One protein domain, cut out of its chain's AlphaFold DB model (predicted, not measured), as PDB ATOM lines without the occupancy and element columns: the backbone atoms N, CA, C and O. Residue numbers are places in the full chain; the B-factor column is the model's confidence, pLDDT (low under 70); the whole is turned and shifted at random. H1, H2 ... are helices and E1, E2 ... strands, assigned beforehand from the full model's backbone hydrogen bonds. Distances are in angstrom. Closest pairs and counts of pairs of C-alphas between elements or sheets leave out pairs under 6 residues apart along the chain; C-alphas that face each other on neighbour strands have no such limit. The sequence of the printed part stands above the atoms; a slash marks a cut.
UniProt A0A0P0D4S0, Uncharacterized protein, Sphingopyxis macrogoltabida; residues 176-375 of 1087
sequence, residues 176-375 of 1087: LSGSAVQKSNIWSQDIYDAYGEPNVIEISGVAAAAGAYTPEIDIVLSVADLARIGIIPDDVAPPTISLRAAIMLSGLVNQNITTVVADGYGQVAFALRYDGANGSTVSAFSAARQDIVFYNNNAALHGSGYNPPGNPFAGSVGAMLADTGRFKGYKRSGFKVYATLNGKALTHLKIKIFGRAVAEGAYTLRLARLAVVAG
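Overview. This is residues 176 to 375 of the 1087 residues of an uncharacterized protein of Sphingopyxis macrogoltabida (UniProt A0A0P0D4S0). The domain is a sandwich of two antiparallel sheets, partly face to face: strands E10, E4 and E8 of a twisted six-strand sheet cover a smaller four-strand sheet, while E1 and E2 reach past it at one edge. Two short helices, H1 and H2, lie at its margins, and residues 274 to 291 and 296 to 316 make long loops. The 200 printed residues hold two named helices and ten named strands, along the chain E1 H1 E2 E3 H2 E4 E5 E6 E7 E8 E9 E10, with the sheets in the orders E1 E2 E10 E4 E8 E7 and E3 E9 E5 E6. The class is mostly strand, with 97 residues in named elements, under half. The whole is compact, with a radius of gyration of the C-alphas of 16.8 A and spans of 48 by 36 by 29 A.

Arrangement. E1, residues 182 to 187, is an edge strand beside E2, residues 199 to 207, with N 184 and O 202 2.9 A apart. H1, residues 189 to 195, only grazes this sheet; its closest C-alphas to E2 are those of Tyr 192 and Asn 199, 7.6 A apart. E2 pairs with E10, residues 361 to 374, through N 203 and O 365, 2.8 A. E10 pairs with E4, residues 240 to 253, through N 244 and O 371, 2.9 A; E4 bends by 68 degrees at residue 250. E8, residues 327 to 336, pairs with E4 through N 247 and O 328, 2.8 A, and forms a hairpin with edge strand E7, residues 317 to 320, through N 319 and O 331, 3.0 A. In the other sheet, E3, residues 216 to 222, pairs with E9, residues 348 to 355, through N 219 and O 351, 2.8 A. E9 pairs with E5, residues 266 to 273, through N 269 and O 352, 2.8 A. E5 forms a hairpin with E6, residues 292 to 295, through N 294 and O 270, 2.8 A. H2, residues 223 to 228, only grazes this sheet; the C-alphas of Val 223 and His 348 are 5.6 A apart. In both helices every O i to N i+4 pair is within hydrogen-bond range. Between the sheets, the closest C-alphas of E5 and E8 are those of Val 268 and Tyr 330, 6.9 A apart.

Along the chain. E1 begins at C-alpha 182, (60.802, 12.401, 87.981). E4 is 37.1 A long and E10 40.7 A, ending at C-alpha 374, (34.900, 13.096, 69.642).

Size, cuts and confidence. The C-alphas of Val 236 and Gly 361 are the two farthest apart, 50.8 A. The printed part has no cut. The links H2 to E4, E4 to E5, E5 to E6, E6 to E7 and E8 to E9 are long. Mean pLDDT of the printed part is 76.3; 55 residues are under 70, among them 297 to 315.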
ATOM      1  N   LEU A 176      50.590  18.062  83.921       56.69
ATOM      2  CA  LEU A 176      50.742  16.897  84.776       56.69
ATOM      3  C   LEU A 176      50.953  17.392  86.200       56.69
ATOM      4  O   LEU A 176      51.946  18.060  86.476       56.69
ATOM      5  N   SER A 177      50.019  17.091  87.096       56.09
ATOM      6  CA  SER A 177      50.102  17.493  88.503       56.09
ATOM      7  C   SER A 177      50.059  16.264  89.410       56.09
ATOM      8  O   SER A 177      49.179  15.422  89.254       56.09
ATOM      9  N   GLY A 178      51.000  16.144  90.349       57.94
ATOM     10  CA  GLY A 178      51.082  15.004  91.266       57.94
ATOM     11  C   GLY A 178      52.383  14.972  92.074       57.94
ATOM     12  O   GLY A 178      53.321  15.709  91.779       57.94
ATOM     13  N   SER A 179      52.432  14.127  93.107       58.03
ATOM     14  CA  SER A 179      53.630  13.874  93.923       58.03
ATOM     15  C   SER A 179      54.523  12.821  93.245       58.03
ATOM     16  O   SER A 179      54.554  11.654  93.630       58.03
ATOM     17  N   ALA A 180      55.217  13.224  92.181       58.47
ATOM     18  CA  ALA A 180      56.164  12.381  91.448       58.47
ATOM     19  C   ALA A 180      57.569  12.992  91.501       58.47
ATOM     20  O   ALA A 180      57.699  14.215  91.483       58.47
ATOM     21  N   VAL A 181      58.610  12.156  91.590       62.28
ATOM     22  CA  VAL A 181      59.989  12.645  91.762       62.28
ATOM     23  C   VAL A 181      60.652  12.905  90.407       62.28
ATOM     24  O   VAL A 181      61.384  13.881  90.302       62.28
ATOM     25  N   GLN A 182      60.351  12.135  89.355       75.25
ATOM     26  CA  GLN A 182      60.802  12.401  87.981       75.25
ATOM     27  C   GLN A 182      59.804  11.859  86.942       75.25
ATOM     28  O   GLN A 182      59.092  10.882  87.181       75.25
ATOM     29  N   LYS A 183      59.738  12.516  85.778       71.81
ATOM     30  CA  LYS A 183      58.890  12.139  84.640       71.81
ATOM     31  C   LYS A 183      59.724  12.178  83.363       71.81
ATOM     32  O   LYS A 183      60.267  13.231  83.041       71.81
ATOM     33  N   SER A 184      59.709  11.097  82.598       70.69
ATOM     34  CA  SER A 184      60.343  11.004  81.281       70.69
ATOM     35  C   SER A 184      59.347  10.495  80.233       70.69
ATOM     36  O   SER A 184      58.367   9.808  80.538       70.69
ATOM     37  N   ASN A 185      59.550  10.887  78.977       68.19
ATOM     38  CA  ASN A 185      58.858  10.268  77.850       68.19
ATOM     39  C   ASN A 185      59.827   9.256  77.246       68.19
ATOM     40  O   ASN A 185      60.858   9.652  76.719       68.19
ATOM     41  N   ILE A 186      59.497   7.973  77.312       68.75
ATOM     42  CA  ILE A 186      60.387   6.903  76.865       68.75
ATOM     43  C   ILE A 186      59.851   6.321  75.570       68.75
ATOM     44  O   ILE A 186      58.675   5.959  75.497       68.75
ATOM     45  N   TRP A 187      60.711   6.197  74.562       66.94
ATOM     46  CA  TRP A 187      60.379   5.437  73.363       66.94
ATOM     47  C   TRP A 187      60.143   3.970  73.722       66.94
ATOM     48  O   TRP A 187      60.984   3.328  74.353       66.94
ATOM     49  N   SER A 188      59.013   3.409  73.301       69.12
ATOM     50  CA  SER A 188      58.692   2.008  73.557       69.12
ATOM     51  C   SER A 188      58.423   1.271  72.257       69.12
ATOM     52  O   SER A 188      57.296   1.275  71.761       69.12
ATOM     53  N   GLN A 189      59.437   0.556  71.767       67.19
ATOM     54  CA  GLN A 189      59.350  -0.217  70.527       67.19
ATOM     55  C   GLN A 189      58.177  -1.211  70.535       67.19
ATOM     56  O   GLN A 189      57.406  -1.228  69.589       67.19
ATOM     57  N   ASP A 190      57.944  -1.946  71.632       75.56
ATOM     58  CA  ASP A 190      56.808  -2.891  71.740       75.56
ATOM     59  C   ASP A 190      55.438  -2.197  71.593       75.56
ATOM     60  O   ASP A 190      54.523  -2.726  70.968       75.56
ATOM     61  N   ILE A 191      55.293  -0.971  72.109       74.44
ATOM     62  CA  ILE A 191      54.032  -0.215  72.008       74.44
ATOM     63  C   ILE A 191      53.882   0.419  70.627       74.44
ATOM     64  O   ILE A 191      52.774   0.464  70.076       74.44
ATOM     65  N   TYR A 192      54.993   0.856  70.041       64.25
ATOM     66  CA  TYR A 192      55.034   1.336  68.674       64.25
ATOM     67  C   TYR A 192      54.711   0.220  67.670       64.25
ATOM     68  O   TYR A 192      53.897   0.427  66.773       64.25
ATOM     69  N   ASP A 193      55.240  -0.983  67.854       64.88
ATOM     70  CA  ASP A 193      54.985  -2.113  66.961       64.88
ATOM     71  C   ASP A 193      53.542  -2.610  67.093       64.88
ATOM     72  O   ASP A 193      52.859  -2.839  66.094       64.88
ATOM     73  N   ALA A 194      53.034  -2.721  68.324       69.44
ATOM     74  CA  ALA A 194      51.690  -3.239  68.569       69.44
ATOM     75  C   ALA A 194      50.577  -2.240  68.204       69.44
ATOM     76  O   ALA A 194      49.498  -2.651  67.773       69.44
ATOM     77  N   TYR A 195      50.806  -0.934  68.382       71.81
ATOM     78  CA  TYR A 195      49.746   0.083  68.282       71.81
ATOM     79  C   TYR A 195      50.143   1.347  67.528       71.81
ATOM     80  O   TYR A 195      49.294   2.200  67.265       71.81
ATOM     81  N   GLY A 196      51.412   1.497  67.154       61.12
ATOM     82  CA  GLY A 196      51.950   2.685  66.500       61.12
ATOM     83  C   GLY A 196      51.802   3.950  67.330       61.12
ATOM     84  O   GLY A 196      51.445   4.991  66.773       61.12
ATOM     85  N   GLU A 197      52.014   3.823  68.640       70.31
ATOM     86  CA  GLU A 197      52.162   4.906  69.613       70.31
ATOM     87  C   GLU A 197      53.636   4.891  70.088       70.31
ATOM     88  O   GLU A 197      54.055   3.896  70.670       70.31
ATOM     89  N   PRO A 198      54.444   5.928  69.789       54.38
ATOM     90  CA  PRO A 198      55.907   5.868  69.899       54.38
ATOM     91  C   PRO A 198      56.443   5.931  71.330       54.38
ATOM     92  O   PRO A 198      57.377   5.207  71.669       54.38
ATOM     93  N   ASN A 199      55.842   6.771  72.180       66.00
ATOM     94  CA  ASN A 199      56.349   6.996  73.532       66.00
ATOM     95  C   ASN A 199      55.347   6.577  74.605       66.00
ATOM     96  O   ASN A 199      54.128   6.616  74.421       66.00
ATOM     97  N   VAL A 200      55.891   6.229  75.759       77.38
ATOM     98  CA  VAL A 200      55.175   5.952  77.000       77.38
ATOM     99  C   VAL A 200      55.648   6.964  78.037       77.38
ATOM    100  O   VAL A 200      56.791   7.415  77.995       77.38
ATOM    101  N   ILE A 201      54.770   7.372  78.946       79.25
ATOM    102  CA  ILE A 201      55.151   8.301  80.015       79.25
ATOM    103  C   ILE A 201      55.652   7.450  81.172       79.25
ATOM    104  O   ILE A 201      54.852   6.762  81.805       79.25
ATOM    105  N   GLU A 202      56.953   7.468  81.430       84.69
ATOM    106  CA  GLU A 202      57.531   6.838  82.609       84.69
ATOM    107  C   GLU A 202      57.593   7.833  83.759       84.69
ATOM    108  O   GLU A 202      57.877   9.022  83.592       84.69
ATOM    109  N   ILE A 203      57.271   7.332  84.942       83.62
ATOM    110  CA  ILE A 203      57.256   8.105  86.166       83.62
ATOM    111  C   ILE A 203      57.983   7.310  87.223       83.62
ATOM    112  O   ILE A 203      57.607   6.172  87.522       83.62
ATOM    113  N   SER A 204      59.001   7.932  87.794       85.19
ATOM    114  CA  SER A 204      59.855   7.340  88.807       85.19
ATOM    115  C   SER A 204      59.902   8.207  90.063       85.19
ATOM    116  O   SER A 204      59.612   9.410  90.061       85.19
ATOM    117  N   GLY A 205      60.208   7.570  91.186       84.94
ATOM    118  CA  GLY A 205      60.411   8.263  92.448       84.94
ATOM    119  C   GLY A 205      60.589   7.334  93.623       84.94
ATOM    120  O   GLY A 205      60.880   6.162  93.438       84.94
ATOM    121  N   VAL A 206      60.446   7.861  94.839       82.44
ATOM    122  CA  VAL A 206      60.665   7.106  96.079       82.44
ATOM    123  C   VAL A 206      59.378   7.099  96.895       82.44
ATOM    124  O   VAL A 206      58.837   8.153  97.227       82.44
ATOM    125  N   ALA A 207      58.861   5.909  97.198       83.31
ATOM    126  CA  ALA A 207      57.710   5.737  98.072       83.31
ATOM    127  C   ALA A 207      58.158   5.849  99.532       83.31
ATOM    128  O   ALA A 207      59.094   5.164  99.938       83.31
ATOM    129  N   ALA A 208      57.459   6.667 100.321       83.25
ATOM    130  CA  ALA A 208      57.770   6.895 101.736       83.25
ATOM    131  C   ALA A 208      57.372   5.728 102.664       83.25
ATOM    132  O   ALA A 208      57.770   5.708 103.822       83.25
ATOM    133  N   ALA A 209      56.546   4.789 102.187       86.62
ATOM    134  CA  ALA A 209      56.147   3.588 102.917       86.62
ATOM    135  C   ALA A 209      55.500   2.554 101.979       86.62
ATOM    136  O   ALA A 209      54.926   2.902 100.942       86.62
ATOM    137  N   ALA A 210      55.504   1.286 102.401       86.00
ATOM    138  CA  ALA A 210      54.696   0.237 101.789       86.00
ATOM    139  C   ALA A 210      53.201   0.610 101.795       86.00
ATOM    140  O   ALA A 210      52.662   1.087 102.793       86.00
ATOM    141  N   GLY A 211      52.507   0.365 100.685       82.06
ATOM    142  CA  GLY A 211      51.077   0.626 100.539       82.06
ATOM    143  C   GLY A 211      50.701   2.074 100.219       82.06
ATOM    144  O   GLY A 211      49.505   2.328 100.057       82.06
ATOM    145  N   ALA A 212      51.666   2.992 100.093       82.62
ATOM    146  CA  ALA A 212      51.422   4.360  99.640       82.62
ATOM    147  C   ALA A 212      50.883   4.387  98.196       82.62
ATOM    148  O   ALA A 212      51.369   3.656  97.332       82.62
ATOM    149  N   TYR A 213      49.893   5.247  97.925       81.06
ATOM    150  CA  TYR A 213      49.329   5.453  96.581       81.06
ATOM    151  C   TYR A 213      50.199   6.406  95.749       81.06
ATOM    152  O   TYR A 213      49.772   7.493  95.369       81.06
ATOM    153  N   THR A 214      51.448   6.004  95.519       78.62
ATOM    154  CA  THR A 214      52.434   6.738  94.720       78.62
ATOM    155  C   THR A 214      53.033   5.811  93.654       78.62
ATOM    156  O   THR A 214      53.385   4.672  93.988       78.62
ATOM    157  N   PRO A 215      53.169   6.263  92.393       76.56
ATOM    158  CA  PRO A 215      52.901   7.625  91.917       76.56
ATOM    159  C   PRO A 215      51.404   7.932  91.740       76.56
ATOM    160  O   PRO A 215      50.612   7.056  91.387       76.56
ATOM    161  N   GLU A 216      51.045   9.199  91.963       80.56
ATOM    162  CA  GLU A 216      49.741   9.792  91.634       80.56
ATOM    163  C   GLU A 216      49.922  10.762  90.467       80.56
ATOM    164  O   GLU A 216      50.773  11.651  90.520       80.56
ATOM    165  N   ILE A 217      49.128  10.586  89.412       78.50
ATOM    166  CA  ILE A 217      49.322  11.289  88.144       78.50
ATOM    167  C   ILE A 217      47.987  11.863  87.700       78.50
ATOM    168  O   ILE A 217      47.079  11.098  87.380       78.50
ATOM    169  N   ASP A 218      47.879  13.187  87.630       77.88
ATOM    170  CA  ASP A 218      46.742  13.854  87.004       77.88
ATOM    171  C   ASP A 218      47.136  14.395  85.635       77.88
ATOM    172  O   ASP A 218      48.086  15.158  85.514       77.88
ATOM    173  N   ILE A 219      46.355  14.055  84.619       79.81
ATOM    174  CA  ILE A 219      46.454  14.580  83.262       79.81
ATOM    175  C   ILE A 219      45.256  15.491  83.036       79.81
ATOM    176  O   ILE A 219      44.116  15.019  83.025       79.81
ATOM    177  N   VAL A 220      45.496  16.789  82.877       80.12
ATOM    178  CA  VAL A 220      44.428  17.794  82.792       80.12
ATOM    179  C   VAL A 220      44.305  18.346  81.373       80.12
ATOM    180  O   VAL A 220      45.286  18.814  80.801       80.12
ATOM    181  N   LEU A 221      43.085  18.308  80.830       79.75
ATOM    182  CA  LEU A 221      42.700  18.865  79.533       79.75
ATOM    183  C   LEU A 221      41.719  20.017  79.745       79.75
ATOM    184  O   LEU A 221      40.575  19.792  80.145       79.75
ATOM    185  N   SER A 222      42.151  21.245  79.481       82.44
ATOM    186  CA  SER A 222      41.282  22.421  79.576       82.44
ATOM    187  C   SER A 222      40.171  22.397  78.519       82.44
ATOM    188  O   SER A 222      40.249  21.676  77.523       82.44
ATOM    189  N   VAL A 223      39.142  23.236  78.675       83.12
ATOM    190  CA  VAL A 223      38.119  23.421  77.624       83.12
ATOM    191  C   VAL A 223      38.745  23.851  76.288       83.12
ATOM    192  O   VAL A 223      38.301  23.405  75.233       83.12
ATOM    193  N   ALA A 224      39.811  24.658  76.319       76.38
ATOM    194  CA  ALA A 224      40.534  25.054  75.111       76.38
ATOM    195  C   ALA A 224      41.235  23.862  74.438       76.38
ATOM    196  O   ALA A 224      41.252  23.770  73.213       76.38
ATOM    197  N   ASP A 225      41.774  22.929  75.225       72.00
ATOM    198  CA  ASP A 225      42.372  21.692  74.719       72.00
ATOM    199  C   ASP A 225      41.310  20.808  74.049       72.00
ATOM    200  O   ASP A 225      41.501  20.354  72.921       72.00
ATOM    201  N   LEU A 226      40.154  20.633  74.693       78.75
ATOM    202  CA  LEU A 226      39.028  19.884  74.130       78.75
ATOM    203  C   LEU A 226      38.520  20.506  72.816       78.75
ATOM    204  O   LEU A 226      38.318  19.791  71.831       78.75
ATOM    205  N   ALA A 227      38.404  21.835  72.751       76.00
ATOM    206  CA  ALA A 227      37.954  22.532  71.546       76.00
ATOM    207  C   ALA A 227      38.897  22.311  70.348       76.00
ATOM    208  O   ALA A 227      38.428  22.155  69.219       76.00
ATOM    209  N   ARG A 228      40.216  22.218  70.578       63.94
ATOM    210  CA  ARG A 228      41.210  21.946  69.518       63.94
ATOM    211  C   ARG A 228      41.048  20.573  68.863       63.94
ATOM    212  O   ARG A 228      41.486  20.403  67.731       63.94
ATOM    213  N   ILE A 229      40.428  19.615  69.549       64.31
ATOM    214  CA  ILE A 229      40.120  18.278  69.014       64.31
ATOM    215  C   ILE A 229      38.639  18.124  68.633       64.31
ATOM    216  O   ILE A 229      38.127  17.011  68.550       64.31
ATOM    217  N   GLY A 230      37.940  19.243  68.411       71.75
ATOM    218  CA  GLY A 230      36.550  19.260  67.949       71.75
ATOM    219  C   GLY A 230      35.510  18.965  69.033       71.75
ATOM    220  O   GLY A 230      34.357  18.690  68.709       71.75
ATOM    221  N   ILE A 231      35.886  19.015  70.315       81.31
ATOM    222  CA  ILE A 231      34.976  18.809  71.449       81.31
ATOM    223  C   ILE A 231      34.662  20.171  72.068       81.31
ATOM    224  O   ILE A 231      35.435  20.694  72.868       81.31
ATOM    225  N   ILE A 232      33.515  20.744  71.709       89.19
ATOM    226  CA  ILE A 232      33.027  22.011  72.268       89.19
ATOM    227  C   ILE A 232      31.845  21.695  73.194       89.19
ATOM    228  O   ILE A 232      30.796  21.304  72.687       89.19
ATOM    229  N   PRO A 233      32.004  21.798  74.528       89.44
ATOM    230  CA  PRO A 233      30.916  21.558  75.475       89.44
ATOM    231  C   PRO A 233      29.688  22.420  75.159       89.44
ATOM    232  O   PRO A 233      29.836  23.609  74.884       89.44
ATOM    233  N   ASP A 234      28.490  21.839  75.238       88.56
ATOM    234  CA  ASP A 234      27.229  22.522  74.916       88.56
ATOM    235  C   ASP A 234      26.087  21.976  75.792       88.56
ATOM    236  O   ASP A 234      26.051  20.784  76.083       88.56
ATOM    237  N   ASP A 235      25.166  22.828  76.248       84.81
ATOM    238  CA  ASP A 235      24.060  22.407  77.127       84.81
ATOM    239  C   ASP A 235      22.810  21.932  76.367       84.81
ATOM    240  O   ASP A 235      22.004  21.170  76.906       84.81
ATOM    241  N   VAL A 236      22.652  22.354  75.111       82.44
ATOM    242  CA  VAL A 236      21.517  22.038  74.231       82.44
ATOM    243  C   VAL A 236      21.812  20.786  73.401       82.44
ATOM    244  O   VAL A 236      20.991  19.871  73.320       82.44
ATOM    245  N   ALA A 237      22.998  20.731  72.806       82.88
ATOM    246  CA  ALA A 237      23.494  19.671  71.941       82.88
ATOM    247  C   ALA A 237      24.895  19.209  72.392       82.88
ATOM    248  O   ALA A 237      25.850  19.297  71.618       82.88
ATOM    249  N   PRO A 238      25.039  18.692  73.630       84.62
ATOM    250  CA  PRO A 238      26.331  18.280  74.173       84.62
ATOM    251  C   PRO A 238      27.024  17.266  73.252       84.62
ATOM    252  O   PRO A 238      26.421  16.226  72.932       84.62
ATOM    253  N   PRO A 239      28.290  17.501  72.854       86.38
ATOM    254  CA  PRO A 239      29.033  16.538  72.062       86.38
ATOM    255  C   PRO A 239      29.214  15.244  72.851       86.38
ATOM    256  O   PRO A 239      29.370  15.230  74.075       86.38
ATOM    257  N   THR A 240      29.207  14.136  72.121       85.38
ATOM    258  CA  THR A 240      29.545  12.828  72.677       85.38
ATOM    259  C   THR A 240      31.042  12.610  72.552       85.38
ATOM    260  O   THR A 240      31.606  12.903  71.498       85.38
ATOM    261  N   ILE A 241      31.677  12.085  73.597       86.56
ATOM    262  CA  ILE A 241      33.109  11.791  73.602       86.56
ATOM    263  C   ILE A 241      33.383  10.367  74.078       86.56
ATOM    264  O   ILE A 241      32.563   9.726  74.747       86.56
ATOM    265  N   SER A 242      34.572   9.886  73.737       85.81
ATOM    266  CA  SER A 242      35.104   8.607  74.192       85.81
ATOM    267  C   SER A 242      36.577   8.754  74.569       85.81
ATOM    268  O   SER A 242      37.288   9.593  74.018       85.81
ATOM    269  N   LEU A 243      37.050   7.958  75.523       87.06
ATOM    270  CA  LEU A 243      38.415   8.048  76.036       87.06
ATOM    271  C   LEU A 243      38.970   6.694  76.481       87.06
ATOM    272  O   LEU A 243      38.221   5.747  76.727       87.06
ATOM    273  N   ARG A 244      40.294   6.615  76.580       88.50
ATOM    274  CA  ARG A 244      41.025   5.481  77.157       88.50
ATOM    275  C   ARG A 244      42.294   5.950  77.856       88.50
ATOM    276  O   ARG A 244      42.785   7.036  77.555       88.50
ATOM    277  N   ALA A 245      42.807   5.138  78.775       87.75
ATOM    278  CA  ALA A 245      44.143   5.258  79.362       87.75
ATOM    279  C   ALA A 245      44.587   3.916  79.960       87.75
ATOM    280  O   ALA A 245      43.746   3.112  80.377       87.75
ATOM    281  N   ALA A 246      45.900   3.666  79.983       88.12
ATOM    282  CA  ALA A 246      46.453   2.381  80.387       88.12
ATOM    283  C   ALA A 246      47.759   2.508  81.180       88.12
ATOM    284  O   ALA A 246      48.632   3.306  80.843       88.12
ATOM    285  N   ILE A 247      47.903   1.666  82.199       91.06
ATOM    286  CA  ILE A 247      49.164   1.394  82.887       91.06
ATOM    287  C   ILE A 247      49.826   0.217  82.175       91.06
ATOM    288  O   ILE A 247      49.180  -0.811  81.962       91.06
ATOM    289  N   MET A 248      51.097   0.350  81.809       90.75
ATOM    290  CA  MET A 248      51.888  -0.772  81.308       90.75
ATOM    291  C   MET A 248      52.316  -1.673  82.455       90.75
ATOM    292  O   MET A 248      52.776  -1.197  83.490       90.75
ATOM    293  N   LEU A 249      52.172  -2.980  82.256       89.69
ATOM    294  CA  LEU A 249      52.598  -3.979  83.236       89.69
ATOM    295  C   LEU A 249      54.108  -4.240  83.164       89.69
ATOM    296  O   LEU A 249      54.710  -4.659  84.150       89.69
ATOM    297  N   SER A 250      54.735  -3.959  82.018       84.81
ATOM    298  CA  SER A 250      56.186  -4.002  81.859       84.81
ATOM    299  C   SER A 250      56.845  -2.725  82.392       84.81
ATOM    300  O   SER A 250      56.333  -1.618  82.231       84.81
ATOM    301  N   GLY A 251      58.004  -2.881  83.038       81.31
ATOM    302  CA  GLY A 251      58.752  -1.761  83.621       81.31
ATOM    303  C   GLY A 251      58.208  -1.249  84.959       81.31
ATOM    304  O   GLY A 251      58.630  -0.192  85.418       81.31
ATOM    305  N   LEU A 252      57.287  -1.980  85.598       89.19
ATOM    306  CA  LEU A 252      56.851  -1.685  86.960       89.19
ATOM    307  C   LEU A 252      57.963  -2.020  87.963       89.19
ATOM    308  O   LEU A 252      58.433  -3.155  88.022       89.19
ATOM    309  N   VAL A 253      58.342  -1.048  88.793       89.69
ATOM    310  CA  VAL A 253      59.280  -1.240  89.912       89.69
ATOM    311  C   VAL A 253      58.564  -0.873  91.202       89.69
ATOM    312  O   VAL A 253      57.971   0.199  91.284       89.69
ATOM    313  N   ASN A 254      58.606  -1.757  92.204       87.50
ATOM    314  CA  ASN A 254      57.949  -1.563  93.502       87.50
ATOM    315  C   ASN A 254      56.432  -1.269  93.398       87.50
ATOM    316  O   ASN A 254      55.884  -0.498  94.178       87.50
ATOM    317  N   GLN A 255      55.734  -1.885  92.435       85.94
ATOM    318  CA  GLN A 255      54.282  -1.760  92.226       85.94
ATOM    319  C   GLN A 255      53.650  -3.157  92.100       85.94
ATOM    320  O   GLN A 255      54.173  -3.993  91.369       85.94
ATOM    321  N   ASN A 256      52.523  -3.423  92.775       79.62
ATOM    322  CA  ASN A 256      51.822  -4.722  92.706       79.62
ATOM    323  C   ASN A 256      50.514  -4.626  91.905       79.62
ATOM    324  O   ASN A 256      49.427  -4.814  92.444       79.62
ATOM    325  N   ILE A 257      50.610  -4.263  90.628       86.38
ATOM    326  CA  ILE A 257      49.453  -4.013  89.761       86.38
ATOM    327  C   ILE A 257      49.129  -5.278  88.963       86.38
ATOM    328  O   ILE A 257      49.962  -5.757  88.201       86.38
ATOM    329  N   THR A 258      47.902  -5.789  89.089       80.25
ATOM    330  CA  THR A 258      47.412  -6.943  88.316       80.25
ATOM    331  C   THR A 258      46.242  -6.543  87.416       80.25
ATOM    332  O   THR A 258      45.675  -5.459  87.553       80.25
ATOM    333  N   THR A 259      45.831  -7.409  86.492       77.88
ATOM    334  CA  THR A 259      44.663  -7.172  85.621       77.88
ATOM    335  C   THR A 259      43.329  -7.590  86.244       77.88
ATOM    336  O   THR A 259      42.285  -7.516  85.595       77.88
ATOM    337  N   VAL A 260      43.323  -7.987  87.522       76.19
ATOM    338  CA  VAL A 260      42.091  -8.312  88.246       76.19
ATOM    339  C   VAL A 260      41.344  -7.020  88.580       76.19
ATOM    340  O   VAL A 260      41.868  -6.129  89.243       76.19
ATOM    341  N   VAL A 261      40.079  -6.936  88.155       64.81
ATOM    342  CA  VAL A 261      39.219  -5.742  88.290       64.81
ATOM    343  C   VAL A 261      39.097  -5.234  89.741       64.81
ATOM    344  O   VAL A 261      38.886  -4.042  89.953       64.81
ATOM    345  N   ALA A 262      39.252  -6.118  90.734       63.69
ATOM    346  CA  ALA A 262      39.050  -5.837  92.158       63.69
ATOM    347  C   ALA A 262      40.343  -5.653  92.982       63.69
ATOM    348  O   ALA A 262      40.260  -5.519  94.200       63.69
ATOM    349  N   ASP A 263      41.529  -5.676  92.371       67.94
ATOM    350  CA  ASP A 263      42.785  -5.699  93.137       67.94
ATOM    351  C   ASP A 263      43.094  -4.363  93.860       67.94
ATOM    352  O   ASP A 263      43.793  -4.350  94.861       67.94
ATOM    353  N   GLY A 264      42.548  -3.230  93.410       66.94
ATOM    354  CA  GLY A 264      42.744  -1.908  94.016       66.94
ATOM    355  C   GLY A 264      44.151  -1.300  93.870       66.94
ATOM    356  O   GLY A 264      44.321  -0.142  94.244       66.94
ATOM    357  N   TYR A 265      45.133  -2.019  93.310       74.75
ATOM    358  CA  TYR A 265      46.557  -1.628  93.305       74.75
ATOM    359  C   TYR A 265      46.996  -0.776  92.101       74.75
ATOM    360  O   TYR A 265      48.039  -0.135  92.165       74.75
ATOM    361  N   GLY A 266      46.202  -0.730  91.025       79.25
ATOM    362  CA  GLY A 266      46.427   0.162  89.883       79.25
ATOM    363  C   GLY A 266      45.099   0.682  89.361       79.25
ATOM    364  O   GLY A 266      44.259  -0.118  88.947       79.25
ATOM    365  N   GLN A 267      44.877   1.990  89.438       82.25
ATOM    366  CA  GLN A 267      43.572   2.590  89.156       82.25
ATOM    367  C   GLN A 267      43.697   3.649  88.072       82.25
ATOM    368  O   GLN A 267      44.608   4.472  88.115       82.25
ATOM    369  N   VAL A 268      42.754   3.641  87.132       85.12
ATOM    370  CA  VAL A 268      42.592   4.701  86.135       85.12
ATOM    371  C   VAL A 268      41.218   5.307  86.349       85.12
ATOM    372  O   VAL A 268      40.197   4.617  86.273       85.12
ATOM    373  N   ALA A 269      41.201   6.601  86.627       83.19
ATOM    374  CA  ALA A 269      40.000   7.377  86.795       83.19
ATOM    375  C   ALA A 269      39.910   8.489  85.754       83.19
ATOM    376  O   ALA A 269      40.903   9.107  85.385       83.19
ATOM    377  N   PHE A 270      38.704   8.762  85.287       84.56
ATOM    378  CA  PHE A 270      38.416   9.887  84.401       84.56
ATOM    379  C   PHE A 270      37.477  10.829  85.147       84.56
ATOM    380  O   PHE A 270      36.633  10.354  85.900       84.56
ATOM    381  N   ALA A 271      37.595  12.140  84.975       83.25
ATOM    382  CA  ALA A 271      36.680  13.078  85.605       83.25
ATOM    383  C   ALA A 271      36.373  14.291  84.731       83.25
ATOM    384  O   ALA A 271      37.252  14.803  84.042       83.25
ATOM    385  N   LEU A 272      35.133  14.772  84.795       85.12
ATOM    386  CA  LEU A 272      34.755  16.104  84.320       85.12
ATOM    387  C   LEU A 272      34.577  17.011  85.537       85.12
ATOM    388  O   LEU A 272      33.839  16.648  86.456       85.12
ATOM    389  N   ARG A 273      35.244  18.168  85.553       85.31
ATOM    390  CA  ARG A 273      35.164  19.122  86.669       85.31
ATOM    391  C   ARG A 273      34.304  20.330  86.304       85.31
ATOM    392  O   ARG A 273      34.574  21.005  85.313       85.31
ATOM    393  N   TYR A 274      33.303  20.605  87.142       83.31
ATOM    394  CA  TYR A 274      32.354  21.714  87.004       83.31
ATOM    395  C   TYR A 274      32.436  22.643  88.226       83.31
ATOM    396  O   TYR A 274      31.571  22.631  89.102       83.31
ATOM    397  N   ASP A 275      33.497  23.443  88.336       79.06
ATOM    398  CA  ASP A 275      33.755  24.299  89.505       79.06
ATOM    399  C   ASP A 275      33.737  25.815  89.230       79.06
ATOM    400  O   ASP A 275      33.863  26.598  90.175       79.06
ATOM    401  N   GLY A 276      33.461  26.245  87.991       65.38
ATOM    402  CA  GLY A 276      33.415  27.664  87.601       65.38
ATOM    403  C   GLY A 276      34.804  28.295  87.401       65.38
ATOM    404  O   GLY A 276      35.802  27.598  87.330       65.38
ATOM    405  N   ALA A 277      34.900  29.628  87.302       56.56
ATOM    406  CA  ALA A 277      36.118  30.349  86.875       56.56
ATOM    407  C   ALA A 277      37.377  30.193  87.766       56.56
ATOM    408  O   ALA A 277      38.427  30.752  87.452       56.56
ATOM    409  N   ASN A 278      37.314  29.433  88.861       54.47
ATOM    410  CA  ASN A 278      38.478  29.153  89.694       54.47
ATOM    411  C   ASN A 278      39.201  27.915  89.156       54.47
ATOM    412  O   ASN A 278      38.901  26.803  89.576       54.47
ATOM    413  N   GLY A 279      40.174  28.120  88.262       53.78
ATOM    414  CA  GLY A 279      41.075  27.097  87.703       53.78
ATOM    415  C   GLY A 279      41.987  26.407  88.733       53.78
ATOM    416  O   GLY A 279      43.205  26.383  88.584       53.78
ATOM    417  N   SER A 280      41.412  25.862  89.807       56.31
ATOM    418  CA  SER A 280      42.111  25.197  90.899       56.31
ATOM    419  C   SER A 280      42.649  23.836  90.450       56.31
ATOM    420  O   SER A 280      41.892  22.896  90.198       56.31
ATOM    421  N   THR A 281      43.974  23.704  90.436       55.12
ATOM    422  CA  THR A 281      44.717  22.479  90.091       55.12
ATOM    423  C   THR A 281      44.803  21.454  91.231       55.12
ATOM    424  O   THR A 281      45.509  20.460  91.107       55.12
ATOM    425  N   VAL A 282      44.085  21.651  92.349       59.03
ATOM    426  CA  VAL A 282      44.153  20.737  93.509       59.03
ATOM    427  C   VAL A 282      43.760  19.308  93.094       59.03
ATOM    428  O   VAL A 282      42.745  19.098  92.410       59.03
ATOM    429  N   SER A 283      44.579  18.338  93.513       58.56
ATOM    430  CA  SER A 283      44.576  16.941  93.050       58.56
ATOM    431  C   SER A 283      43.373  16.117  93.523       58.56
ATOM    432  O   SER A 283      42.943  15.185  92.839       58.56
ATOM    433  N   ALA A 284      42.782  16.462  94.670       68.44
ATOM    434  CA  ALA A 284      41.684  15.699  95.260       68.44
ATOM    435  C   ALA A 284      40.359  15.865  94.491       68.44
ATOM    436  O   ALA A 284      39.989  16.973  94.083       68.44
ATOM    437  N   PHE A 285      39.624  14.757  94.341       71.31
ATOM    438  CA  PHE A 285      38.234  14.786  93.891       71.31
ATOM    439  C   PHE A 285      37.331  15.292  95.020       71.31
ATOM    440  O   PHE A 285      37.488  14.882  96.171       71.31
ATOM    441  N   SER A 286      36.386  16.184  94.719       67.75
ATOM    442  CA  SER A 286      35.515  16.789  95.732       67.75
ATOM    443  C   SER A 286      34.091  17.004  95.230       67.75
ATOM    444  O   SER A 286      33.863  17.652  94.209       67.75
ATOM    445  N   ALA A 287      33.110  16.561  96.022       64.81
ATOM    446  CA  ALA A 287      31.696  16.825  95.757       64.81
ATOM    447  C   ALA A 287      31.358  18.328  95.765       64.81
ATOM    448  O   ALA A 287      30.498  18.771  95.006       64.81
ATOM    449  N   ALA A 288      32.089  19.146  96.535       65.44
ATOM    450  CA  ALA A 288      31.924  20.603  96.538       65.44
ATOM    451  C   ALA A 288      32.267  21.250  95.175       65.44
ATOM    452  O   ALA A 288      31.784  22.343  94.856       65.44
ATOM    453  N   ARG A 289      33.073  20.562  94.356       66.75
ATOM    454  CA  ARG A 289      33.553  20.993  93.030       66.75
ATOM    455  C   ARG A 289      32.826  20.314  91.866       66.75
ATOM    456  O   ARG A 289      33.203  20.524  90.723       66.75
ATOM    457  N   GLN A 290      31.789  19.526  92.172       75.31
ATOM    458  CA  GLN A 290      30.984  18.788  91.191       75.31
ATOM    459  C   GLN A 290      31.842  17.954  90.227       75.31
ATOM    460  O   GLN A 290      31.576  17.890  89.030       75.31
ATOM    461  N   ASP A 291      32.879  17.310  90.773       74.44
ATOM    462  CA  ASP A 291      33.664  16.329  90.034       74.44
ATOM    463  C   ASP A 291      32.791  15.131  89.693       74.44
ATOM    464  O   ASP A 291      32.286  14.441  90.584       74.44
ATOM    465  N   ILE A 292      32.650  14.855  88.403       76.25
ATOM    466  CA  ILE A 292      31.994  13.640  87.948       76.25
ATOM    467  C   ILE A 292      33.068  12.621  87.613       76.25
ATOM    468  O   ILE A 292      33.704  12.731  86.568       76.25
ATOM    469  N   VAL A 293      33.282  11.662  88.514       75.12
ATOM    470  CA  VAL A 293      34.414  10.729  88.463       75.12
ATOM    471  C   VAL A 293      33.980   9.329  88.030       75.12
ATOM    472  O   VAL A 293      33.004   8.771  88.535       75.12
ATOM    473  N   PHE A 294      34.774   8.737  87.144       73.62
ATOM    474  CA  PHE A 294      34.726   7.348  86.698       73.62
ATOM    475  C   PHE A 294      35.917   6.618  87.285       73.62
ATOM    476  O   PHE A 294      37.033   7.070  87.077       73.62
ATOM    477  N   TYR A 295      35.703   5.483  87.945       71.69
ATOM    478  CA  TYR A 295      36.788   4.589  88.347       71.69
ATOM    479  C   TYR A 295      36.708   3.291  87.551       71.69
ATOM    480  O   TYR A 295      35.695   2.585  87.612       71.69
ATOM    481  N   ASN A 296      37.792   2.949  86.850       72.75
ATOM    482  CA  ASN A 296      37.943   1.676  86.149       72.75
ATOM    483  C   ASN A 296      36.757   1.402  85.190       72.75
ATOM    484  O   ASN A 296      36.358   2.269  84.411       72.75
ATOM    485  N   ASN A 297      36.169   0.203  85.244       65.25
ATOM    486  CA  ASN A 297      34.961  -0.176  84.504       65.25
ATOM    487  C   ASN A 297      33.667  -0.029  85.328       65.25
ATOM    488  O   ASN A 297      32.613  -0.474  84.872       65.25
ATOM    489  N   ASN A 298      33.716   0.550  86.535       62.31
ATOM    490  CA  ASN A 298      32.547   0.600  87.405       62.31
ATOM    491  C   ASN A 298      31.503   1.591  86.853       62.31
ATOM    492  O   ASN A 298      31.817   2.705  86.415       62.31
ATOM    493  N   ALA A 299      30.240   1.166  86.845       51.94
ATOM    494  CA  ALA A 299      29.112   1.999  86.439       51.94
ATOM    495  C   ALA A 299      28.675   2.968  87.553       51.94
ATOM    496  O   ALA A 299      27.989   3.948  87.269       51.94
ATOM    497  N   ALA A 300      29.072   2.712  88.805       52.88
ATOM    498  CA  ALA A 300      28.699   3.528  89.954       52.88
ATOM    499  C   ALA A 300      29.538   4.817  90.054       52.88
ATOM    500  O   ALA A 300      30.768   4.778  90.043       52.88
ATOM    501  N   LEU A 301      28.853   5.957  90.194       54.53
ATOM    502  CA  LEU A 301      29.449   7.258  90.507       54.53
ATOM    503  C   LEU A 301      30.104   7.198  91.897       54.53
ATOM    504  O   LEU A 301      29.421   6.942  92.889       54.53
ATOM    505  N   HIS A 302      31.414   7.441  91.984       47.31
ATOM    506  CA  HIS A 302      32.131   7.495  93.259       47.31
ATOM    507  C   HIS A 302      32.366   8.956  93.663       47.31
ATOM    508  O   HIS A 302      33.243   9.637  93.141       47.31
ATOM    509  N   GLY A 303      31.546   9.431  94.598       46.53
ATOM    510  CA  GLY A 303      31.546  10.798  95.117       46.53
ATOM    511  C   GLY A 303      30.153  11.129  95.646       46.53
ATOM    512  O   GLY A 303      29.168  10.947  94.943       46.53
ATOM    513  N   SER A 304      30.057  11.520  96.915       40.66
ATOM    514  CA  SER A 304      28.822  11.633  97.705       40.66
ATOM    515  C   SER A 304      27.585  12.173  96.956       40.66
ATOM    516  O   SER A 304      27.524  13.350  96.612       40.66
ATOM    517  N   GLY A 305      26.557  11.331  96.811       45.16
ATOM    518  CA  GLY A 305      25.146  11.733  96.889       45.16
ATOM    519  C   GLY A 305      24.522  12.570  95.766       45.16
ATOM    520  O   GLY A 305      23.404  13.031  95.967       45.16
ATOM    521  N   TYR A 306      25.161  12.774  94.610       49.47
ATOM    522  CA  TYR A 306      24.593  13.632  93.556       49.47
ATOM    523  C   TYR A 306      24.396  12.899  92.221       49.47
ATOM    524  O   TYR A 306      25.339  12.677  91.468       49.47
ATOM    525  N   ASN A 307      23.139  12.562  91.916       55.12
ATOM    526  CA  ASN A 307      22.676  12.108  90.601       55.12
ATOM    527  C   ASN A 307      21.773  13.212  90.013       55.12
ATOM    528  O   ASN A 307      20.565  13.194  90.257       55.12
ATOM    529  N   PRO A 308      22.334  14.245  89.356       53.38
ATOM    530  CA  PRO A 308      21.539  15.366  88.866       53.38
ATOM    531  C   PRO A 308      20.575  14.921  87.746       53.38
ATOM    532  O   PRO A 308      20.913  14.024  86.964       53.38
ATOM    533  N   PRO A 309      19.387  15.546  87.623       48.03
ATOM    534  CA  PRO A 309      18.545  15.405  86.437       48.03
ATOM    535  C   PRO A 309      19.356  15.782  85.188       48.03
ATOM    536  O   PRO A 309      19.993  16.830  85.171       48.03
ATOM    537  N   GLY A 310      19.362  14.927  84.159       54.78
ATOM    538  CA  GLY A 310      20.224  15.120  82.983       54.78
ATOM    539  C   GLY A 310      21.627  14.516  83.114       54.78
ATOM    540  O   GLY A 310      22.558  15.019  82.500       54.78
ATOM    541  N   ASN A 311      21.775  13.443  83.906       62.44
ATOM    542  CA  ASN A 311      23.009  12.669  84.047       62.44
ATOM    543  C   ASN A 311      23.707  12.472  82.674       62.44
ATOM    544  O   ASN A 311      23.188  11.714  81.843       62.44
ATOM    545  N   PRO A 312      24.885  13.095  82.444       58.28
ATOM    546  CA  PRO A 312      25.585  13.043  81.156       58.28
ATOM    547  C   PRO A 312      25.999  11.642  80.695       58.28
ATOM    548  O   PRO A 312      26.468  11.454  79.570       58.28
ATOM    549  N   PHE A 313      25.843  10.658  81.580       60.00
ATOM    550  CA  PHE A 313      26.355   9.302  81.459       60.00
ATOM    551  C   PHE A 313      25.260   8.264  81.223       60.00
ATOM    552  O   PHE A 313      25.586   7.076  81.118       60.00
ATOM    553  N   ALA A 314      23.993   8.682  81.092       59.44
ATOM    554  CA  ALA A 314      22.920   7.816  80.617       59.44
ATOM    555  C   ALA A 314      23.274   7.279  79.213       59.44
ATOM    556  O   ALA A 314      23.237   8.017  78.234       59.44
ATOM    557  N   GLY A 315      23.660   5.998  79.134       63.62
ATOM    558  CA  GLY A 315      24.038   5.320  77.885       63.62
ATOM    559  C   GLY A 315      25.543   5.144  77.625       63.62
ATOM    560  O   GLY A 315      25.897   4.568  76.600       63.62
ATOM    561  N   SER A 316      26.433   5.578  78.528       73.81
ATOM    562  CA  SER A 316      27.883   5.341  78.368       73.81
ATOM    563  C   SER A 316      28.283   3.888  78.658       73.81
ATOM    564  O   SER A 316      27.765   3.273  79.592       73.81
ATOM    565  N   VAL A 317      29.251   3.352  77.906       75.19
ATOM    566  CA  VAL A 317      29.769   1.981  78.075       75.19
ATOM    567  C   VAL A 317      31.211   2.034  78.579       75.19
ATOM    568  O   VAL A 317      32.073   2.648  77.952       75.19
ATOM    569  N   GLY A 318      31.475   1.413  79.731       79.00
ATOM    570  CA  GLY A 318      32.820   1.246  80.285       79.00
ATOM    571  C   GLY A 318      33.322  -0.184  80.104       79.00
ATOM    572  O   GLY A 318      32.571  -1.129  80.338       79.00
ATOM    573  N   ALA A 319      34.582  -0.348  79.709       84.69
ATOM    574  CA  ALA A 319      35.218  -1.657  79.567       84.69
ATOM    575  C   ALA A 319      36.715  -1.585  79.893       84.69
ATOM    576  O   ALA A 319      37.346  -0.535  79.767       84.69
ATOM    577  N   MET A 320      37.288  -2.713  80.305       86.06
ATOM    578  CA  MET A 320      38.741  -2.879  80.344       86.06
ATOM    579  C   MET A 320      39.272  -2.994  78.905       86.06
ATOM    580  O   MET A 320      38.556  -3.483  78.027       86.06
ATOM    581  N   LEU A 321      40.497  -2.531  78.654       86.50
ATOM    582  CA  LEU A 321      41.143  -2.707  77.350       86.50
ATOM    583  C   LEU A 321      41.376  -4.197  77.064       86.50
ATOM    584  O   LEU A 321      41.622  -4.980  77.981       86.50
ATOM    585  N   ALA A 322      41.314  -4.577  75.786       86.62
ATOM    586  CA  ALA A 322      41.406  -5.978  75.370       86.62
ATOM    587  C   ALA A 322      42.784  -6.619  75.644       86.62
ATOM    588  O   ALA A 322      42.843  -7.784  76.037       86.62
ATOM    589  N   ASP A 323      43.885  -5.873  75.476       86.62
ATOM    590  CA  ASP A 323      45.236  -6.379  75.756       86.62
ATOM    591  C   ASP A 323      45.574  -6.275  77.249       86.62
ATOM    592  O   ASP A 323      46.270  -5.372  77.717       86.62
ATOM    593  N   THR A 324      45.049  -7.238  77.996       87.12
ATOM    594  CA  THR A 324      45.331  -7.426  79.424       87.12
ATOM    595  C   THR A 324      46.695  -8.068  79.692       87.12
ATOM    596  O   THR A 324      47.103  -8.163  80.845       87.12
ATOM    597  N   GLY A 325      47.414  -8.513  78.654       84.81
ATOM    598  CA  GLY A 325      48.768  -9.048  78.792       84.81
ATOM    599  C   GLY A 325      49.807  -7.937  78.922       84.81
ATOM    600  O   GLY A 325      50.738  -8.051  79.717       84.81
ATOM    601  N   ARG A 326      49.624  -6.839  78.181       86.62
ATOM    602  CA  ARG A 326      50.510  -5.665  78.229       86.62
ATOM    603  C   ARG A 326      50.061  -4.604  79.220       86.62
ATOM    604  O   ARG A 326      50.905  -3.884  79.763       86.62
ATOM    605  N   PHE A 327      48.753  -4.477  79.448       90.56
ATOM    606  CA  PHE A 327      48.216  -3.337  80.178       90.56
ATOM    607  C   PHE A 327      47.197  -3.683  81.248       90.56
ATOM    608  O   PHE A 327      46.375  -4.587  81.122       90.56
ATOM    609  N   LYS A 328      47.139  -2.788  82.230       89.81
ATOM    610  CA  LYS A 328      45.927  -2.510  82.984       89.81
ATOM    611  C   LYS A 328      45.367  -1.161  82.555       89.81
ATOM    612  O   LYS A 328      45.844  -0.113  82.983       89.81
ATOM    613  N   GLY A 329      44.356  -1.180  81.696       88.25
ATOM    614  CA  GLY A 329      43.754   0.041  81.177       88.25
ATOM    615  C   GLY A 329      42.259  -0.074  80.980       88.25
ATOM    616  O   GLY A 329      41.702  -1.168  80.903       88.25
ATOM    617  N   TYR A 330      41.614   1.080  80.870       87.88
ATOM    618  CA  TYR A 330      40.167   1.179  80.747       87.88
ATOM    619  C   TYR A 330      39.799   2.153  79.638       87.88
ATOM    620  O   TYR A 330      40.480   3.161  79.426       87.88
ATOM    621  N   LYS A 331      38.693   1.853  78.958       87.38
ATOM    622  CA  LYS A 331      38.024   2.754  78.025       87.38
ATOM    623  C   LYS A 331      36.622   3.103  78.501       87.38
ATOM    624  O   LYS A 331      35.938   2.302  79.144       87.38
ATOM    625  N   ARG A 332      36.178   4.297  78.123       85.00
ATOM    626  CA  ARG A 332      34.803   4.767  78.288       85.00
ATOM    627  C   ARG A 332      34.327   5.336  76.961       85.00
ATOM    628  O   ARG A 332      34.996   6.191  76.384       85.00
ATOM    629  N   SER A 333      33.174   4.882  76.498       85.50
ATOM    630  CA  SER A 333      32.610   5.283  75.213       85.50
ATOM    631  C   SER A 333      31.238   5.919  75.384       85.50
ATOM    632  O   SER A 333      30.427   5.446  76.185       85.50
ATOM    633  N   GLY A 334      30.978   6.981  74.624       80.38
ATOM    634  CA  GLY A 334      29.621   7.472  74.410       80.38
ATOM    635  C   GLY A 334      29.023   8.347  75.507       80.38
ATOM    636  O   GLY A 334      27.811   8.295  75.692       80.38
ATOM    637  N   PHE A 335      29.810   9.141  76.240       83.19
ATOM    638  CA  PHE A 335      29.242  10.076  77.223       83.19
ATOM    639  C   PHE A 335      29.208  11.518  76.719       83.19
ATOM    640  O   PHE A 335      30.043  11.932  75.917       83.19
ATOM    641  N   LYS A 336      28.216  12.273  77.191       85.50
ATOM    642  CA  LYS A 336      27.959  13.655  76.781       85.50
ATOM    643  C   LYS A 336      28.773  14.642  77.614       85.50
ATOM    644  O   LYS A 336      28.955  14.436  78.813       85.50
ATOM    645  N   VAL A 337      29.232  15.726  76.991       87.56
ATOM    646  CA  VAL A 337      29.969  16.807  77.664       87.56
ATOM    647  C   VAL A 337      29.142  18.086  77.640       87.56
ATOM    648  O   VAL A 337      29.055  18.761  76.619       87.56
ATOM    649  N   TYR A 338      28.539  18.413  78.777       87.56
ATOM    650  CA  TYR A 338      27.748  19.633  78.949       87.56
ATOM    651  C   TYR A 338      28.657  20.823  79.246       87.56
ATOM    652  O   TYR A 338      29.702  20.647  79.885       87.56
ATOM    653  N   ALA A 339      28.261  22.017  78.807       87.75
ATOM    654  CA  ALA A 339      28.975  23.259  79.101       87.75
ATOM    655  C   ALA A 339      28.808  23.664  80.568       87.75
ATOM    656  O   ALA A 339      29.757  24.151  81.188       87.75
ATOM    657  N   THR A 340      27.636  23.414  81.145       84.94
ATOM    658  CA  THR A 340      27.330  23.648  82.548       84.94
ATOM    659  C   THR A 340      26.649  22.445  83.192       84.94
ATOM    660  O   THR A 340      25.942  21.663  82.563       84.94
ATOM    661  N   LEU A 341      26.861  22.288  84.495       80.62
ATOM    662  CA  LEU A 341      26.125  21.347  85.326       80.62
ATOM    663  C   LEU A 341      25.750  22.052  86.626       80.62
ATOM    664  O   LEU A 341      26.602  22.654  87.272       80.62
ATOM    665  N   ASN A 342      24.467  22.023  87.002       76.38
ATOM    666  CA  ASN A 342      23.956  22.679  88.216       76.38
ATOM    667  C   ASN A 342      24.418  24.150  88.374       76.38
ATOM    668  O   ASN A 342      24.747  24.588  89.478       76.38
ATOM    669  N   GLY A 343      24.476  24.902  87.268       77.12
ATOM    670  CA  GLY A 343      24.873  26.315  87.249       77.12
ATOM    671  C   GLY A 343      26.382  26.582  87.318       77.12
ATOM    672  O   GLY A 343      26.778  27.743  87.398       77.12
ATOM    673  N   LYS A 344      27.235  25.550  87.281       81.38
ATOM    674  CA  LYS A 344      28.697  25.691  87.214       81.38
ATOM    675  C   LYS A 344      29.220  25.280  85.840       81.38
ATOM    676  O   LYS A 344      28.782  24.271  85.299       81.38
ATOM    677  N   ALA A 345      30.157  26.048  85.290       86.31
ATOM    678  CA  ALA A 345      30.771  25.763  83.994       86.31
ATOM    679  C   ALA A 345      31.811  24.633  84.082       86.31
ATOM    680  O   ALA A 345      32.512  24.520  85.093       86.31
ATOM    681  N   LEU A 346      31.927  23.842  83.010       88.25
ATOM    682  CA  LEU A 346      33.019  22.888  82.821       88.25
ATOM    683  C   LEU A 346      34.348  23.646  82.782       88.25
ATOM    684  O   LEU A 346      34.499  24.601  82.021       88.25
ATOM    685  N   THR A 347      35.329  23.195  83.557       85.06
ATOM    686  CA  THR A 347      36.679  23.775  83.542       85.06
ATOM    687  C   THR A 347      37.687  22.886  82.834       85.06
ATOM    688  O   THR A 347      38.513  23.382  82.065       85.06
ATOM    689  N   HIS A 348      37.626  21.572  83.059       84.00
ATOM    690  CA  HIS A 348      38.523  20.616  82.416       84.00
ATOM    691  C   HIS A 348      38.022  19.169  82.482       84.00
ATOM    692  O   HIS A 348      37.189  18.800  83.315       84.00
ATOM    693  N   LEU A 349      38.613  18.338  81.623       85.56
ATOM    694  CA  LEU A 349      38.636  16.887  81.750       85.56
ATOM    695  C   LEU A 349      39.934  16.471  82.452       85.56
ATOM    696  O   LEU A 349      41.012  16.949  82.108       85.56
ATOM    697  N   LYS A 350      39.845  15.577  83.433       83.88
ATOM    698  CA  LYS A 350      40.984  15.026  84.174       83.88
ATOM    699  C   LYS A 350      41.081  13.520  83.956       83.88
ATOM    700  O   LYS A 350      40.073  12.821  83.995       83.88
ATOM    701  N   ILE A 351      42.293  13.012  83.769       84.69
ATOM    702  CA  ILE A 351      42.600  11.580  83.732       84.69
ATOM    703  C   ILE A 351      43.606  11.313  84.831       84.69
ATOM    704  O   ILE A 351      44.714  11.834  84.798       84.69
ATOM    705  N   LYS A 352      43.190  10.547  85.828       83.50
ATOM    706  CA  LYS A 352      43.934  10.309  87.049       83.50
ATOM    707  C   LYS A 352      44.380   8.864  87.127       83.50
ATOM    708  O   LYS A 352      43.577   7.964  86.898       83.50
ATOM    709  N   ILE A 353      45.645   8.638  87.442       85.06
ATOM    710  CA  ILE A 353      46.232   7.301  87.478       85.06
ATOM    711  C   ILE A 353      46.992   7.115  88.787       85.06
ATOM    712  O   ILE A 353      47.739   7.997  89.207       85.06
ATOM    713  N   PHE A 354      46.777   5.964  89.424       83.44
ATOM    714  CA  PHE A 354      47.402   5.597  90.690       83.44
ATOM    715  C   PHE A 354      48.173   4.289  90.559       83.44
ATOM    716  O   PHE A 354      47.631   3.301  90.052       83.44
ATOM    717  N   GLY A 355      49.394   4.283  91.089       85.56
ATOM    718  CA  GLY A 355      50.090   3.078  91.532       85.56
ATOM    719  C   GLY A 355      49.964   2.878  93.045       85.56
ATOM    720  O   GLY A 355      49.587   3.800  93.773       85.56
ATOM    721  N   ARG A 356      50.280   1.677  93.532       86.44
ATOM    722  CA  ARG A 356      50.391   1.366  94.959       86.44
ATOM    723  C   ARG A 356      51.724   0.678  95.234       86.44
ATOM    724  O   ARG A 356      51.965  -0.434  94.760       86.44
ATOM    725  N   ALA A 357      52.550   1.344  96.037       85.00
ATOM    726  CA  ALA A 357      53.883   0.877  96.384       85.00
ATOM    727  C   ALA A 357      53.830  -0.420  97.206       85.00
ATOM    728  O   ALA A 357      52.979  -0.567  98.089       85.00
ATOM    729  N   VAL A 358      54.742  -1.355  96.944       87.19
ATOM    730  CA  VAL A 358      54.817  -2.640  97.673       87.19
ATOM    731  C   VAL A 358      55.677  -2.520  98.930       87.19
ATOM    732  O   VAL A 358      55.382  -3.149  99.942       87.19
ATOM    733  N   ALA A 359      56.695  -1.668  98.883       87.50
ATOM    734  CA  ALA A 359      57.642  -1.374  99.947       87.50
ATOM    735  C   ALA A 359      58.028   0.118  99.941       87.50
ATOM    736  O   ALA A 359      57.704   0.856  99.010       87.50
ATOM    737  N   GLU A 360      58.731   0.563 100.980       89.56
ATOM    738  CA  GLU A 360      59.469   1.832 100.949       89.56
ATOM    739  C   GLU A 360      60.626   1.733  99.937       89.56
ATOM    740  O   GLU A 360      61.255   0.679  99.827       89.56
ATOM    741  N   GLY A 361      60.899   2.803  99.183       84.62
ATOM    742  CA  GLY A 361      61.998   2.841  98.209       84.62
ATOM    743  C   GLY A 361      61.583   3.203  96.782       84.62
ATOM    744  O   GLY A 361      60.456   3.640  96.533       84.62
ATOM    745  N   ALA A 362      62.522   3.057  95.842       86.31
ATOM    746  CA  ALA A 362      62.344   3.479  94.455       86.31
ATOM    747  C   ALA A 362      61.170   2.755  93.773       86.31
ATOM    748  O   ALA A 362      60.976   1.554  93.964       86.31
ATOM    749  N   TYR A 363      60.397   3.480  92.972       87.81
ATOM    750  CA  TYR A 363      59.319   2.949  92.154       87.81
ATOM    751  C   TYR A 363      59.393   3.474  90.723       87.81
ATOM    752  O   TYR A 363      59.907   4.569  90.488       87.81
ATOM    753  N   THR A 364      58.773   2.728  89.807       87.69
ATOM    754  CA  THR A 364      58.560   3.126  88.409       87.69
ATOM    755  C   THR A 364      57.167   2.695  87.949       87.69
ATOM    756  O   THR A 364      56.747   1.564  88.211       87.69
ATOM    757  N   LEU A 365      56.447   3.590  87.264       87.56
ATOM    758  CA  LEU A 365      55.157   3.342  86.618       87.56
ATOM    759  C   LEU A 365      55.169   3.917  85.197       87.56
ATOM    760  O   LEU A 365      55.555   5.066  84.997       87.56
ATOM    761  N   ARG A 366      54.695   3.144  84.216       88.31
ATOM    762  CA  ARG A 366      54.606   3.568  82.813       88.31
ATOM    763  C   ARG A 366      53.160   3.707  82.362       88.31
ATOM    764  O   ARG A 366      52.342   2.813  82.580       88.31
ATOM    765  N   LEU A 367      52.855   4.817  81.697       86.00
ATOM    766  CA  LEU A 367      51.559   5.088  81.091       86.00
ATOM    767  C   LEU A 367      51.639   4.967  79.573       86.00
ATOM    768  O   LEU A 367      52.463   5.609  78.924       86.00
ATOM    769  N   ALA A 368      50.702   4.223  79.008       83.19
ATOM    770  CA  ALA A 368      50.469   4.115  77.575       83.19
ATOM    771  C   ALA A 368      48.970   4.281  77.323       83.19
ATOM    772  O   ALA A 368      48.193   4.573  78.239       83.19
ATOM    773  N   ARG A 369      48.487   4.088  76.097       83.94
ATOM    774  CA  ARG A 369      47.055   3.780  75.983       83.94
ATOM    775  C   ARG A 369      46.139   4.979  76.067       83.94
ATOM    776  O   ARG A 369      44.934   4.791  76.030       83.94
ATOM    777  N   LEU A 370      46.655   6.186  76.263       81.00
ATOM    778  CA  LEU A 370      45.813   7.341  76.540       81.00
ATOM    779  C   LEU A 370      45.198   7.869  75.222       81.00
ATOM    780  O   LEU A 370      45.829   7.783  74.169       81.00
ATOM    781  N   ALA A 371      43.956   8.342  75.225       81.94
ATOM    782  CA  ALA A 371      43.314   9.044  74.104       81.94
ATOM    783  C   ALA A 371      41.985   9.658  74.565       81.94
ATOM    784  O   ALA A 371      41.312   9.091  75.423       81.94
ATOM    785  N   VAL A 372      41.602  10.784  73.960       82.12
ATOM    786  CA  VAL A 372      40.279  11.416  74.083       82.12
ATOM    787  C   VAL A 372      39.842  11.800  72.675       82.12
ATOM    788  O   VAL A 372      40.613  12.448  71.970       82.12
ATOM    789  N   VAL A 373      38.656  11.369  72.254       78.19
ATOM    790  CA  VAL A 373      38.140  11.559  70.891       78.19
ATOM    791  C   VAL A 373      36.687  12.018  70.913       78.19
ATOM    792  O   VAL A 373      35.916  11.626  71.793       78.19
ATOM    793  N   ALA A 374      36.302  12.821  69.922       78.25
ATOM    794  CA  ALA A 374      34.900  13.096  69.642       78.25
ATOM    795  C   ALA A 374      34.219  11.836  69.072       78.25
ATOM    796  O   ALA A 374      34.801  11.110  68.265       78.25
ATOM    797  N   GLY A 375      32.980  11.577  69.486       79.19
ATOM    798  CA  GLY A 375      32.168  10.449  69.035       79.19
ATOM    799  C   GLY A 375      31.876   9.399  70.108       79.19
ATOM    800  O   GLY A 375      32.411   9.407  71.220       79.19
TER     801      GLY A 375